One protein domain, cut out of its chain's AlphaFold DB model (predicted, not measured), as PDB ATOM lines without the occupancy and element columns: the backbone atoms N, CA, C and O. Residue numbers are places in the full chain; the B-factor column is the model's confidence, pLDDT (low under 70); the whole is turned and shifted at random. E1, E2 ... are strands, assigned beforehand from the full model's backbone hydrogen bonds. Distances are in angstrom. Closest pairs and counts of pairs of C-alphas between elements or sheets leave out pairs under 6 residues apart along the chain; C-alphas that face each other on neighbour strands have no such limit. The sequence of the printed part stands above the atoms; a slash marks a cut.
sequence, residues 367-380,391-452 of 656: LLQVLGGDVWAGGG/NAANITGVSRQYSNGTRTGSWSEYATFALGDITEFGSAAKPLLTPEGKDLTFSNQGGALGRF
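What this domain is: This is residues 367 to 380 and 391 to 452 of the 656 residues of an uncharacterized protein of Candidatus Saccharibacteria bacterium (UniProt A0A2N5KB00). With little regular structure, this is a flat body in which a small sheet, E1, E4 and E3, runs on through tight turns into a parallel pair, E2 and E5. The unnamed stretch 419 to 452 folds back, residues 425 to 426 pairing with residues 410 to 411 of E4. The 76 printed residues, 19 in named elements, hold five strands, E1 to E5, and no named helix: all strand, the sheet mixed. It is compact, radius of gyration of the C-alphas 11.8 A, spanning 41 by 29 by 16 A.

How they stand to each other: E4, residues 407 to 412, and E3, residues 399 to 401, form an antiparallel hairpin, with N 400 and O 408 2.8 A apart. E1, residues 368 to 371, is parallel to E4, with N 370 and O 411 2.9 A apart. E2, residues 375 to 377, is parallel to E5, residues 416 to 418, with N 377 and O 417 2.8 A apart.

Where its parts are: E4 measures 14.7 A, E1 10.1 A, E3 7.2 A, E5 7.0 A and E2 6.9 A. E1 begins at C-alpha 368 (-29.773, 26.083, -5.718); E5 ends at C-alpha 418 (-41.257, 30.789, 4.276).

The domain as a whole: Residues 381 to 390 are not printed; C-alphas 380 and 391 are 7.0 A apart. Confidence is under 70 at residues 402 to 405, 434 to 447 and 452.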
ATOM      1  N   LEU A 367     -27.659  21.666  -5.967       88.50
ATOM      2  CA  LEU A 367     -27.723  22.906  -5.185       88.50
ATOM      3  C   LEU A 367     -28.444  24.005  -5.965       88.50
ATOM      4  O   LEU A 367     -28.285  24.108  -7.183       88.50
ATOM      5  N   LEU A 368     -29.157  24.853  -5.230       93.12
ATOM      6  CA  LEU A 368     -29.773  26.083  -5.718       93.12
ATOM      7  C   LEU A 368     -29.108  27.277  -5.038       93.12
ATOM      8  O   LEU A 368     -29.063  27.330  -3.809       93.12
ATOM      9  N   GLN A 369     -28.638  28.248  -5.813       93.50
ATOM     10  CA  GLN A 369     -28.089  29.493  -5.273       93.50
ATOM     11  C   GLN A 369     -28.858  30.695  -5.807       93.50
ATOM     12  O   GLN A 369     -29.160  30.764  -6.998       93.50
ATOM     13  N   VAL A 370     -29.168  31.641  -4.925       94.56
ATOM     14  CA  VAL A 370     -29.860  32.882  -5.281       94.56
ATOM     15  C   VAL A 370     -28.953  34.063  -4.977       94.56
ATOM     16  O   VAL A 370     -28.630  34.318  -3.822       94.56
ATOM     17  N   LEU A 371     -28.537  34.766  -6.026       92.50
ATOM     18  CA  LEU A 371     -27.661  35.930  -5.995       92.50
ATOM     19  C   LEU A 371     -28.472  37.203  -6.265       92.50
ATOM     20  O   LEU A 371     -29.435  37.197  -7.035       92.50
ATOM     21  N   GLY A 372     -28.079  38.302  -5.634       87.69
ATOM     22  CA  GLY A 372     -28.663  39.627  -5.794       87.69
ATOM     23  C   GLY A 372     -30.074  39.783  -5.224       87.69
ATOM     24  O   GLY A 372     -30.689  40.822  -5.452       87.69
ATOM     25  N   GLY A 373     -30.611  38.793  -4.500       85.12
ATOM     26  CA  GLY A 373     -32.009  38.805  -4.066       85.12
ATOM     27  C   GLY A 373     -32.343  37.914  -2.868       85.12
ATOM     28  O   GLY A 373     -31.544  37.090  -2.416       85.12
ATOM     29  N   ASP A 374     -33.566  38.106  -2.376       87.12
ATOM     30  CA  ASP A 374     -34.199  37.298  -1.334       87.12
ATOM     31  C   ASP A 374     -34.943  36.095  -1.930       87.12
ATOM     32  O   ASP A 374     -35.357  36.105  -3.092       87.12
ATOM     33  N   VAL A 375     -35.198  35.081  -1.101       89.44
ATOM     34  CA  VAL A 375     -36.131  33.989  -1.415       89.44
ATOM     35  C   VAL A 375     -37.335  34.065  -0.488       89.44
ATOM     36  O   VAL A 375     -37.185  34.176   0.729       89.44
ATOM     37  N   TRP A 376     -38.537  33.959  -1.055       87.25
ATOM     38  CA  TRP A 376     -39.784  33.939  -0.294       87.25
ATOM     39  C   TRP A 376     -40.716  32.830  -0.785       87.25
ATOM     40  O   TRP A 376     -41.004  32.756  -1.977       87.25
ATOM     41  N   ALA A 377     -41.237  32.006   0.126       88.88
ATOM     42  CA  ALA A 377     -42.234  30.979  -0.171       88.88
ATOM     43  C   ALA A 377     -43.517  31.148   0.662       88.88
ATOM     44  O   ALA A 377     -43.480  31.426   1.864       88.88
ATOM     45  N   GLY A 378     -44.664  30.936   0.018       83.12
ATOM     46  CA  GLY A 378     -45.987  30.944   0.640       83.12
ATOM     47  C   GLY A 378     -46.827  32.173   0.295       83.12
ATOM     48  O   GLY A 378     -46.315  33.225  -0.103       83.12
ATOM     49  N   GLY A 379     -48.140  32.021   0.462       80.75
ATOM     50  CA  GLY A 379     -49.146  32.944  -0.062       80.75
ATOM     51  C   GLY A 379     -49.711  32.473  -1.403       80.75
ATOM     52  O   GLY A 379     -49.519  31.323  -1.796       80.75
ATOM     53  N   GLY A 380     -50.397  33.360  -2.119       79.00
ATOM     54  CA  GLY A 380     -50.878  33.080  -3.475       79.00
ATOM     55  C   GLY A 380     -51.197  34.342  -4.264       79.00
ATOM     56  O   GLY A 380     -51.314  35.431  -3.698       79.00
ATOM     57  N   ASN A 391     -51.359  29.610   2.089       75.81
ATOM     58  CA  ASN A 391     -50.623  28.412   1.705       75.81
ATOM     59  C   ASN A 391     -49.228  28.414   2.347       75.81
ATOM     60  O   ASN A 391     -48.342  29.180   1.949       75.81
ATOM     61  N   ALA A 392     -49.042  27.550   3.345       80.00
ATOM     62  CA  ALA A 392     -47.765  27.314   4.001       80.00
ATOM     63  C   ALA A 392     -46.846  26.526   3.058       80.00
ATOM     64  O   ALA A 392     -46.847  25.297   3.046       80.00
ATOM     65  N   ALA A 393     -46.093  27.242   2.223       85.62
ATOM     66  CA  ALA A 393     -45.113  26.634   1.333       85.62
ATOM     67  C   ALA A 393     -43.754  26.504   2.027       85.62
ATOM     68  O   ALA A 393     -43.313  27.416   2.732       85.62
ATOM     69  N   ASN A 394     -43.095  25.372   1.792       88.44
ATOM     70  CA  ASN A 394     -41.776  25.067   2.334       88.44
ATOM     71  C   ASN A 394     -40.669  25.511   1.372       88.44
ATOM     72  O   ASN A 394     -40.862  25.528   0.155       88.44
ATOM     73  N   ILE A 395     -39.489  25.785   1.924       89.38
ATOM     74  CA  ILE A 395     -38.240  25.903   1.167       89.38
ATOM     75  C   ILE A 395     -37.361  24.722   1.558       89.38
ATOM     76  O   ILE A 395     -36.977  24.579   2.719       89.38
ATOM     77  N   THR A 396     -37.030  23.889   0.580       88.88
ATOM     78  CA  THR A 396     -36.164  22.725   0.773       88.88
ATOM     79  C   THR A 396     -34.923  22.889  -0.083       88.88
ATOM     80  O   THR A 396     -35.016  23.025  -1.302       88.88
ATOM     81  N   GLY A 397     -33.764  22.897   0.562       87.25
ATOM     82  CA  GLY A 397     -32.463  22.986  -0.073       87.25
ATOM     83  C   GLY A 397     -31.657  21.704   0.066       87.25
ATOM     84  O   GLY A 397     -32.190  20.608   0.237       87.25
ATOM     85  N   VAL A 398     -30.346  21.877  -0.026       83.38
ATOM     86  CA  VAL A 398     -29.340  20.857   0.239       83.38
ATOM     87  C   VAL A 398     -28.235  21.512   1.045       83.38
ATOM     88  O   VAL A 398     -27.725  22.545   0.640       83.38
ATOM     89  N   SER A 399     -27.783  20.888   2.122       79.31
ATOM     90  CA  SER A 399     -26.660  21.384   2.918       79.31
ATOM     91  C   SER A 399     -25.718  20.249   3.268       79.31
ATOM     92  O   SER A 399     -26.165  19.164   3.642       79.31
ATOM     93  N   ARG A 400     -24.411  20.473   3.141       75.44
ATOM     94  CA  ARG A 400     -23.396  19.444   3.364       75.44
ATOM     95  C   ARG A 400     -22.175  20.020   4.062       75.44
ATOM     96  O   ARG A 400     -21.714  21.111   3.729       75.44
ATOM     97  N   GLN A 401     -21.622  19.229   4.971       73.69
ATOM     98  CA  GLN A 401     -20.298  19.430   5.536       73.69
ATOM     99  C   GLN A 401     -19.410  18.254   5.134       73.69
ATOM    100  O   GLN A 401     -19.810  17.095   5.246       73.69
ATOM    101  N   TYR A 402     -18.220  18.562   4.639       67.50
ATOM    102  CA  TYR A 402     -17.206  17.578   4.286       67.50
ATOM    103  C   TYR A 402     -16.280  17.298   5.473       67.50
ATOM    104  O   TYR A 402     -16.166  18.105   6.395       67.50
ATOM    105  N   SER A 403     -15.577  16.163   5.434       60.38
ATOM    106  CA  SER A 403     -14.625  15.749   6.479       60.38
ATOM    107  C   SER A 403     -13.471  16.739   6.683       60.38
ATOM    108  O   SER A 403     -12.929  16.831   7.779       60.38
ATOM    109  N   ASN A 404     -13.130  17.523   5.657       63.94
ATOM    110  CA  ASN A 404     -12.157  18.616   5.733       63.94
ATOM    111  C   ASN A 404     -12.737  19.924   6.321       63.94
ATOM    112  O   ASN A 404     -12.052  20.943   6.329       63.94
ATOM    113  N   GLY A 405     -13.997  19.922   6.764       68.44
ATOM    114  CA  GLY A 405     -14.696  21.084   7.312       68.44
ATOM    115  C   GLY A 405     -15.337  22.009   6.273       68.44
ATOM    116  O   GLY A 405     -16.091  22.902   6.660       68.44
ATOM    117  N   THR A 406     -15.102  21.805   4.970       73.31
ATOM    118  CA  THR A 406     -15.724  22.608   3.909       73.31
ATOM    119  C   THR A 406     -17.247  22.440   3.933       73.31
ATOM    120  O   THR A 406     -17.758  21.325   4.047       73.31
ATOM    121  N   ARG A 407     -17.979  23.554   3.814       77.25
ATOM    122  CA  ARG A 407     -19.447  23.593   3.790       77.25
ATOM    123  C   ARG A 407     -19.927  23.960   2.388       77.25
ATOM    124  O   ARG A 407     -19.441  24.930   1.815       77.25
ATOM    125  N   THR A 408     -20.885  23.213   1.852       79.94
ATOM    126  CA  THR A 408     -21.551  23.529   0.580       79.94
ATOM    127  C   THR A 408     -23.053  23.349   0.717       79.94
ATOM    128  O   THR A 408     -23.517  22.579   1.561       79.94
ATOM    129  N   GLY A 409     -23.827  24.035  -0.109       84.44
ATOM    130  CA  GLY A 409     -25.265  23.848  -0.119       84.44
ATOM    131  C   GLY A 409     -26.027  24.926  -0.868       84.44
ATOM    132  O   GLY A 409     -25.438  25.766  -1.551       84.44
ATOM    133  N   SER A 410     -27.341  24.876  -0.710       90.19
ATOM    134  CA  SER A 410     -28.292  25.824  -1.258       90.19
ATOM    135  C   SER A 410     -28.458  27.023  -0.332       90.19
ATOM    136  O   SER A 410     -28.541  26.862   0.892       90.19
ATOM    137  N   TRP A 411     -28.504  28.218  -0.910       90.25
ATOM    138  CA  TRP A 411     -28.582  29.464  -0.152       90.25
ATOM    139  C   TRP A 411     -29.132  30.632  -0.975       90.25
ATOM    140  O   TRP A 411     -29.100  30.606  -2.207       90.25
ATOM    141  N   SER A 412     -29.585  31.682  -0.287       90.81
ATOM    142  CA  SER A 412     -29.768  33.027  -0.850       90.81
ATOM    143  C   SER A 412     -28.704  34.005  -0.337       90.81
ATOM    144  O   SER A 412     -28.149  33.817   0.745       90.81
ATOM    145  N   GLU A 413     -28.351  35.009  -1.140       87.38
ATOM    146  CA  GLU A 413     -27.351  36.023  -0.778       87.38
ATOM    147  C   GLU A 413     -27.850  36.922   0.352       87.38
ATOM    148  O   GLU A 413     -27.084  37.269   1.245       87.38
ATOM    149  N   TYR A 414     -29.137  37.262   0.337       85.00
ATOM    150  CA  TYR A 414     -29.765  38.083   1.362       85.00
ATOM    151  C   TYR A 414     -30.612  37.211   2.288       85.00
ATOM    152  O   TYR A 414     -30.052  36.367   2.983       85.00
ATOM    153  N   ALA A 415     -31.932  37.387   2.336       83.69
ATOM    154  CA  ALA A 415     -32.815  36.700   3.268       83.69
ATOM    155  C   ALA A 415     -33.559  35.508   2.641       83.69
ATOM    156  O   ALA A 415     -33.732  35.399   1.424       83.69
ATOM    157  N   THR A 416     -34.006  34.590   3.501       85.75
ATOM    158  CA  THR A 416     -34.882  33.463   3.146       85.75
ATOM    159  C   THR A 416     -36.099  33.458   4.069       85.75
ATOM    160  O   THR A 416     -35.954  33.389   5.291       85.75
ATOM    161  N   PHE A 417     -37.299  33.488   3.488       82.62
ATOM    162  CA  PHE A 417     -38.571  33.513   4.208       82.62
ATOM    163  C   PHE A 417     -39.522  32.428   3.705       82.62
ATOM    164  O   PHE A 417     -39.693  32.246   2.504       82.62
ATOM    165  N   ALA A 418     -40.210  31.747   4.618       84.88
ATOM    166  CA  ALA A 418     -41.257  30.789   4.276       84.88
ATOM    167  C   ALA A 418     -42.430  30.898   5.257       84.88
ATOM    168  O   ALA A 418     -42.215  31.065   6.462       84.88
ATOM    169  N   LEU A 419     -43.664  30.784   4.753       81.19
ATOM    170  CA  LEU A 419     -44.840  30.539   5.602       81.19
ATOM    171  C   LEU A 419     -44.854  29.096   6.144       81.19
ATOM    172  O   LEU A 419     -45.423  28.849   7.203       81.19
ATOM    173  N   GLY A 420     -44.228  28.154   5.432       82.19
ATOM    174  CA  GLY A 420     -43.942  26.795   5.898       82.19
ATOM    175  C   GLY A 420     -42.530  26.654   6.476       82.19
ATOM    176  O   GLY A 420     -41.942  27.624   6.956       82.19
ATOM    177  N   ASP A 421     -41.980  25.446   6.425       83.94
ATOM    178  CA  ASP A 421     -40.660  25.118   6.970       83.94
ATOM    179  C   ASP A 421     -39.528  25.437   5.979       83.94
ATOM    180  O   ASP A 421     -39.671  25.270   4.766       83.94
ATOM    181  N   ILE A 422     -38.377  25.858   6.508       84.12
ATOM    182  CA  ILE A 422     -37.115  25.967   5.765       84.12
ATOM    183  C   ILE A 422     -36.206  24.815   6.203       84.12
ATOM    184  O   ILE A 422     -35.887  24.691   7.385       84.12
ATOM    185  N   THR A 423     -35.779  23.970   5.263       84.06
ATOM    186  CA  THR A 423     -34.909  22.809   5.532       84.06
ATOM    187  C   THR A 423     -33.730  22.773   4.562       84.06
ATOM    188  O   THR A 423     -33.908  22.994   3.370       84.06
ATOM    189  N   GLU A 424     -32.512  22.526   5.063       82.62
ATOM    190  CA  GLU A 424     -31.270  22.428   4.261       82.62
ATOM    191  C   GLU A 424     -30.999  23.630   3.308       82.62
ATOM    192  O   GLU A 424     -30.225  23.513   2.361       82.62
ATOM    193  N   PHE A 425     -31.619  24.796   3.529       87.25
ATOM    194  CA  PHE A 425     -31.450  26.013   2.720       87.25
ATOM    195  C   PHE A 425     -31.057  27.185   3.620       87.25
ATOM    196  O   PHE A 425     -31.724  27.456   4.622       87.25
ATOM    197  N   GLY A 426     -29.962  27.860   3.281       85.44
ATOM    198  CA  GLY A 426     -29.427  28.959   4.080       85.44
ATOM    199  C   GLY A 426     -29.597  30.342   3.453       85.44
ATOM    200  O   GLY A 426     -30.222  30.511   2.410       85.44
ATOM    201  N   SER A 427     -29.033  31.343   4.112       85.25
ATOM    202  CA  SER A 427     -29.078  32.749   3.707       85.25
ATOM    203  C   SER A 427     -27.685  33.373   3.880       85.25
ATOM    204  O   SER A 427     -26.758  32.677   4.306       85.25
ATOM    205  N   ALA A 428     -27.493  34.649   3.530       82.31
ATOM    206  CA  ALA A 428     -26.183  35.312   3.598       82.31
ATOM    207  C   ALA A 428     -25.057  34.591   2.833       82.31
ATOM    208  O   ALA A 428     -23.905  34.547   3.276       82.31
ATOM    209  N   ALA A 429     -25.410  33.969   1.708       85.00
ATOM    210  CA  ALA A 429     -24.524  33.138   0.899       85.00
ATOM    211  C   ALA A 429     -23.874  31.964   1.654       85.00
ATOM    212  O   ALA A 429     -22.776  31.512   1.313       85.00
ATOM    213  N   LYS A 430     -24.548  31.449   2.692       83.69
ATOM    214  CA  LYS A 430     -24.085  30.311   3.489       83.69
ATOM    215  C   LYS A 430     -25.136  29.207   3.542       83.69
ATOM    216  O   LYS A 430     -26.307  29.504   3.751       83.69
ATOM    217  N   PRO A 431     -24.747  27.931   3.380       80.06
ATOM    218  CA  PRO A 431     -25.665  26.810   3.527       80.06
ATOM    219  C   PRO A 431     -25.988  26.542   5.002       80.06
ATOM    220  O   PRO A 431     -25.108  26.599   5.856       80.06
ATOM    221  N   LEU A 432     -27.238  26.180   5.282       76.25
ATOM    222  CA  LEU A 432     -27.734  25.897   6.630       76.25
ATOM    223  C   LEU A 432     -27.362  24.477   7.087       76.25
ATOM    224  O   LEU A 432     -27.888  23.526   6.525       76.25
ATOM    225  N   LEU A 433     -26.545  24.309   8.133       70.19
ATOM    226  CA  LEU A 433     -26.240  22.994   8.723       70.19
ATOM    227  C   LEU A 433     -26.937  22.810  10.079       70.19
ATOM    228  O   LEU A 433     -26.829  23.651  10.962       70.19
ATOM    229  N   THR A 434     -27.624  21.687  10.287       59.69
ATOM    230  CA  THR A 434     -28.124  21.281  11.613       59.69
ATOM    231  C   THR A 434     -27.101  20.369  12.314       59.69
ATOM    232  O   THR A 434     -26.545  19.495  11.650       59.69
ATOM    233  N   PRO A 435     -26.824  20.525  13.633       48.38
ATOM    234  CA  PRO A 435     -27.489  21.382  14.621       48.38
ATOM    235  C   PRO A 435     -26.769  22.714  14.937       48.38
ATOM    236  O   PRO A 435     -27.181  23.410  15.864       48.38
ATOM    237  N   GLU A 436     -25.725  23.104  14.201       44.75
ATOM    238  CA  GLU A 436     -24.950  24.321  14.493       44.75
ATOM    239  C   GLU A 436     -25.336  25.519  13.616       44.75
ATOM    240  O   GLU A 436     -24.959  25.601  12.452       44.75
ATOM    241  N   GLY A 437     -25.985  26.501  14.252       48.00
ATOM    242  CA  GLY A 437     -26.119  27.867  13.743       48.00
ATOM    243  C   GLY A 437     -27.395  28.094  12.945       48.00
ATOM    244  O   GLY A 437     -27.568  27.595  11.838       48.00
ATOM    245  N   LYS A 438     -28.303  28.912  13.488       51.81
ATOM    246  CA  LYS A 438     -29.364  29.559  12.705       51.81
ATOM    247  C   LYS A 438     -28.702  30.625  11.820       51.81
ATOM    248  O   LYS A 438     -28.820  31.810  12.110       51.81
ATOM    249  N   ASP A 439     -27.918  30.181  10.839       54.25
ATOM    250  CA  ASP A 439     -27.088  30.997   9.950       54.25
ATOM    251  C   ASP A 439     -27.975  31.952   9.146       54.25
ATOM    252  O   ASP A 439     -28.452  31.580   8.080       54.25
ATOM    253  N   LEU A 440     -28.255  33.140   9.701       57.31
ATOM    254  CA  LEU A 440     -29.035  34.269   9.154       57.31
ATOM    255  C   LEU A 440     -30.438  33.947   8.585       57.31
ATOM    256  O   LEU A 440     -31.219  34.844   8.272       57.31
ATOM    257  N   THR A 441     -30.802  32.667   8.533       61.22
ATOM    258  CA  THR A 441     -32.104  32.137   8.179       61.22
ATOM    259  C   THR A 441     -32.966  32.260   9.420       61.22
ATOM    260  O   THR A 441     -32.701  31.658  10.465       61.22
ATOM    261  N   PHE A 442     -33.996  33.089   9.325       62.00
ATOM    262  CA  PHE A 442     -34.816  33.430  10.474       62.00
ATOM    263  C   PHE A 442     -35.618  32.210  10.969       62.00
ATOM    264  O   PHE A 442     -36.262  31.490  10.204       62.00
ATOM    265  N   SER A 443     -35.595  31.986  12.285       54.19
ATOM    266  CA  SER A 443     -36.442  31.017  12.992       54.19
ATOM    267  C   SER A 443     -37.549  31.773  13.711       54.19
ATOM    268  O   SER A 443     -37.255  32.689  14.479       54.19
ATOM    269  N   ASN A 444     -38.803  31.373  13.502       51.44
ATOM    270  CA  ASN A 444     -39.899  31.744  14.392       51.44
ATOM    271  C   ASN A 444     -40.155  30.615  15.413       51.44
ATOM    272  O   ASN A 444     -39.635  29.512  15.261       51.44
ATOM    273  N   GLN A 445     -40.879  30.932  16.490       46.12
ATOM    274  CA  GLN A 445     -41.083  30.148  17.718       46.12
ATOM    275  C   GLN A 445     -40.921  28.615  17.614       46.12
ATOM    276  O   GLN A 445     -41.527  27.958  16.774       46.12
ATOM    277  N   GLY A 446     -40.189  28.026  18.570       51.22
ATOM    278  CA  GLY A 446     -40.236  26.577  18.827       51.22
ATOM    279  C   GLY A 446     -39.193  25.713  18.112       51.22
ATOM    280  O   GLY A 446     -39.348  24.499  18.074       51.22
ATOM    281  N   GLY A 447     -38.119  26.299  17.574       60.09
ATOM    282  CA  GLY A 447     -36.940  25.542  17.121       60.09
ATOM    283  C   GLY A 447     -36.919  25.139  15.641       60.09
ATOM    284  O   GLY A 447     -35.857  24.751  15.165       60.09
ATOM    285  N   ALA A 448     -38.019  25.302  14.897       70.38
ATOM    286  CA  ALA A 448     -38.039  25.157  13.436       70.38
ATOM    287  C   ALA A 448     -37.640  26.473  12.726       70.38
ATOM    288  O   ALA A 448     -37.843  27.571  13.255       70.38
ATOM    289  N   LEU A 449     -37.044  26.372  11.535       74.81
ATOM    290  CA  LEU A 449     -36.756  27.513  10.654       74.81
ATOM    291  C   LEU A 449     -37.935  27.736   9.699       74.81
ATOM    292  O   LEU A 449     -38.561  26.771   9.267       74.81
ATOM    293  N   GLY A 450     -38.242  28.994   9.373       74.50
ATOM    294  CA  GLY A 450     -39.463  29.355   8.641       74.50
ATOM    295  C   GLY A 450     -40.655  29.673   9.555       74.50
ATOM    296  O   GLY A 450     -40.477  30.161  10.675       74.50
ATOM    297  N   ARG A 451     -41.875  29.442   9.055       73.75
ATOM    298  CA  ARG A 451     -43.168  29.765   9.696       73.75
ATOM    299  C   ARG A 451     -43.303  31.238  10.068       73.75
ATOM    300  O   ARG A 451     -43.770  31.616  11.152       73.75
ATOM    301  N   PHE A 452     -42.866  32.094   9.150       67.44
ATOM    302  CA  PHE A 452     -43.143  33.521   9.226       67.44
ATOM    303  C   PHE A 452     -44.676  33.699   9.266       67.44
ATOM    304  O   PHE A 452     -45.355  33.043   8.487       67.44
TER     305      PHE A 452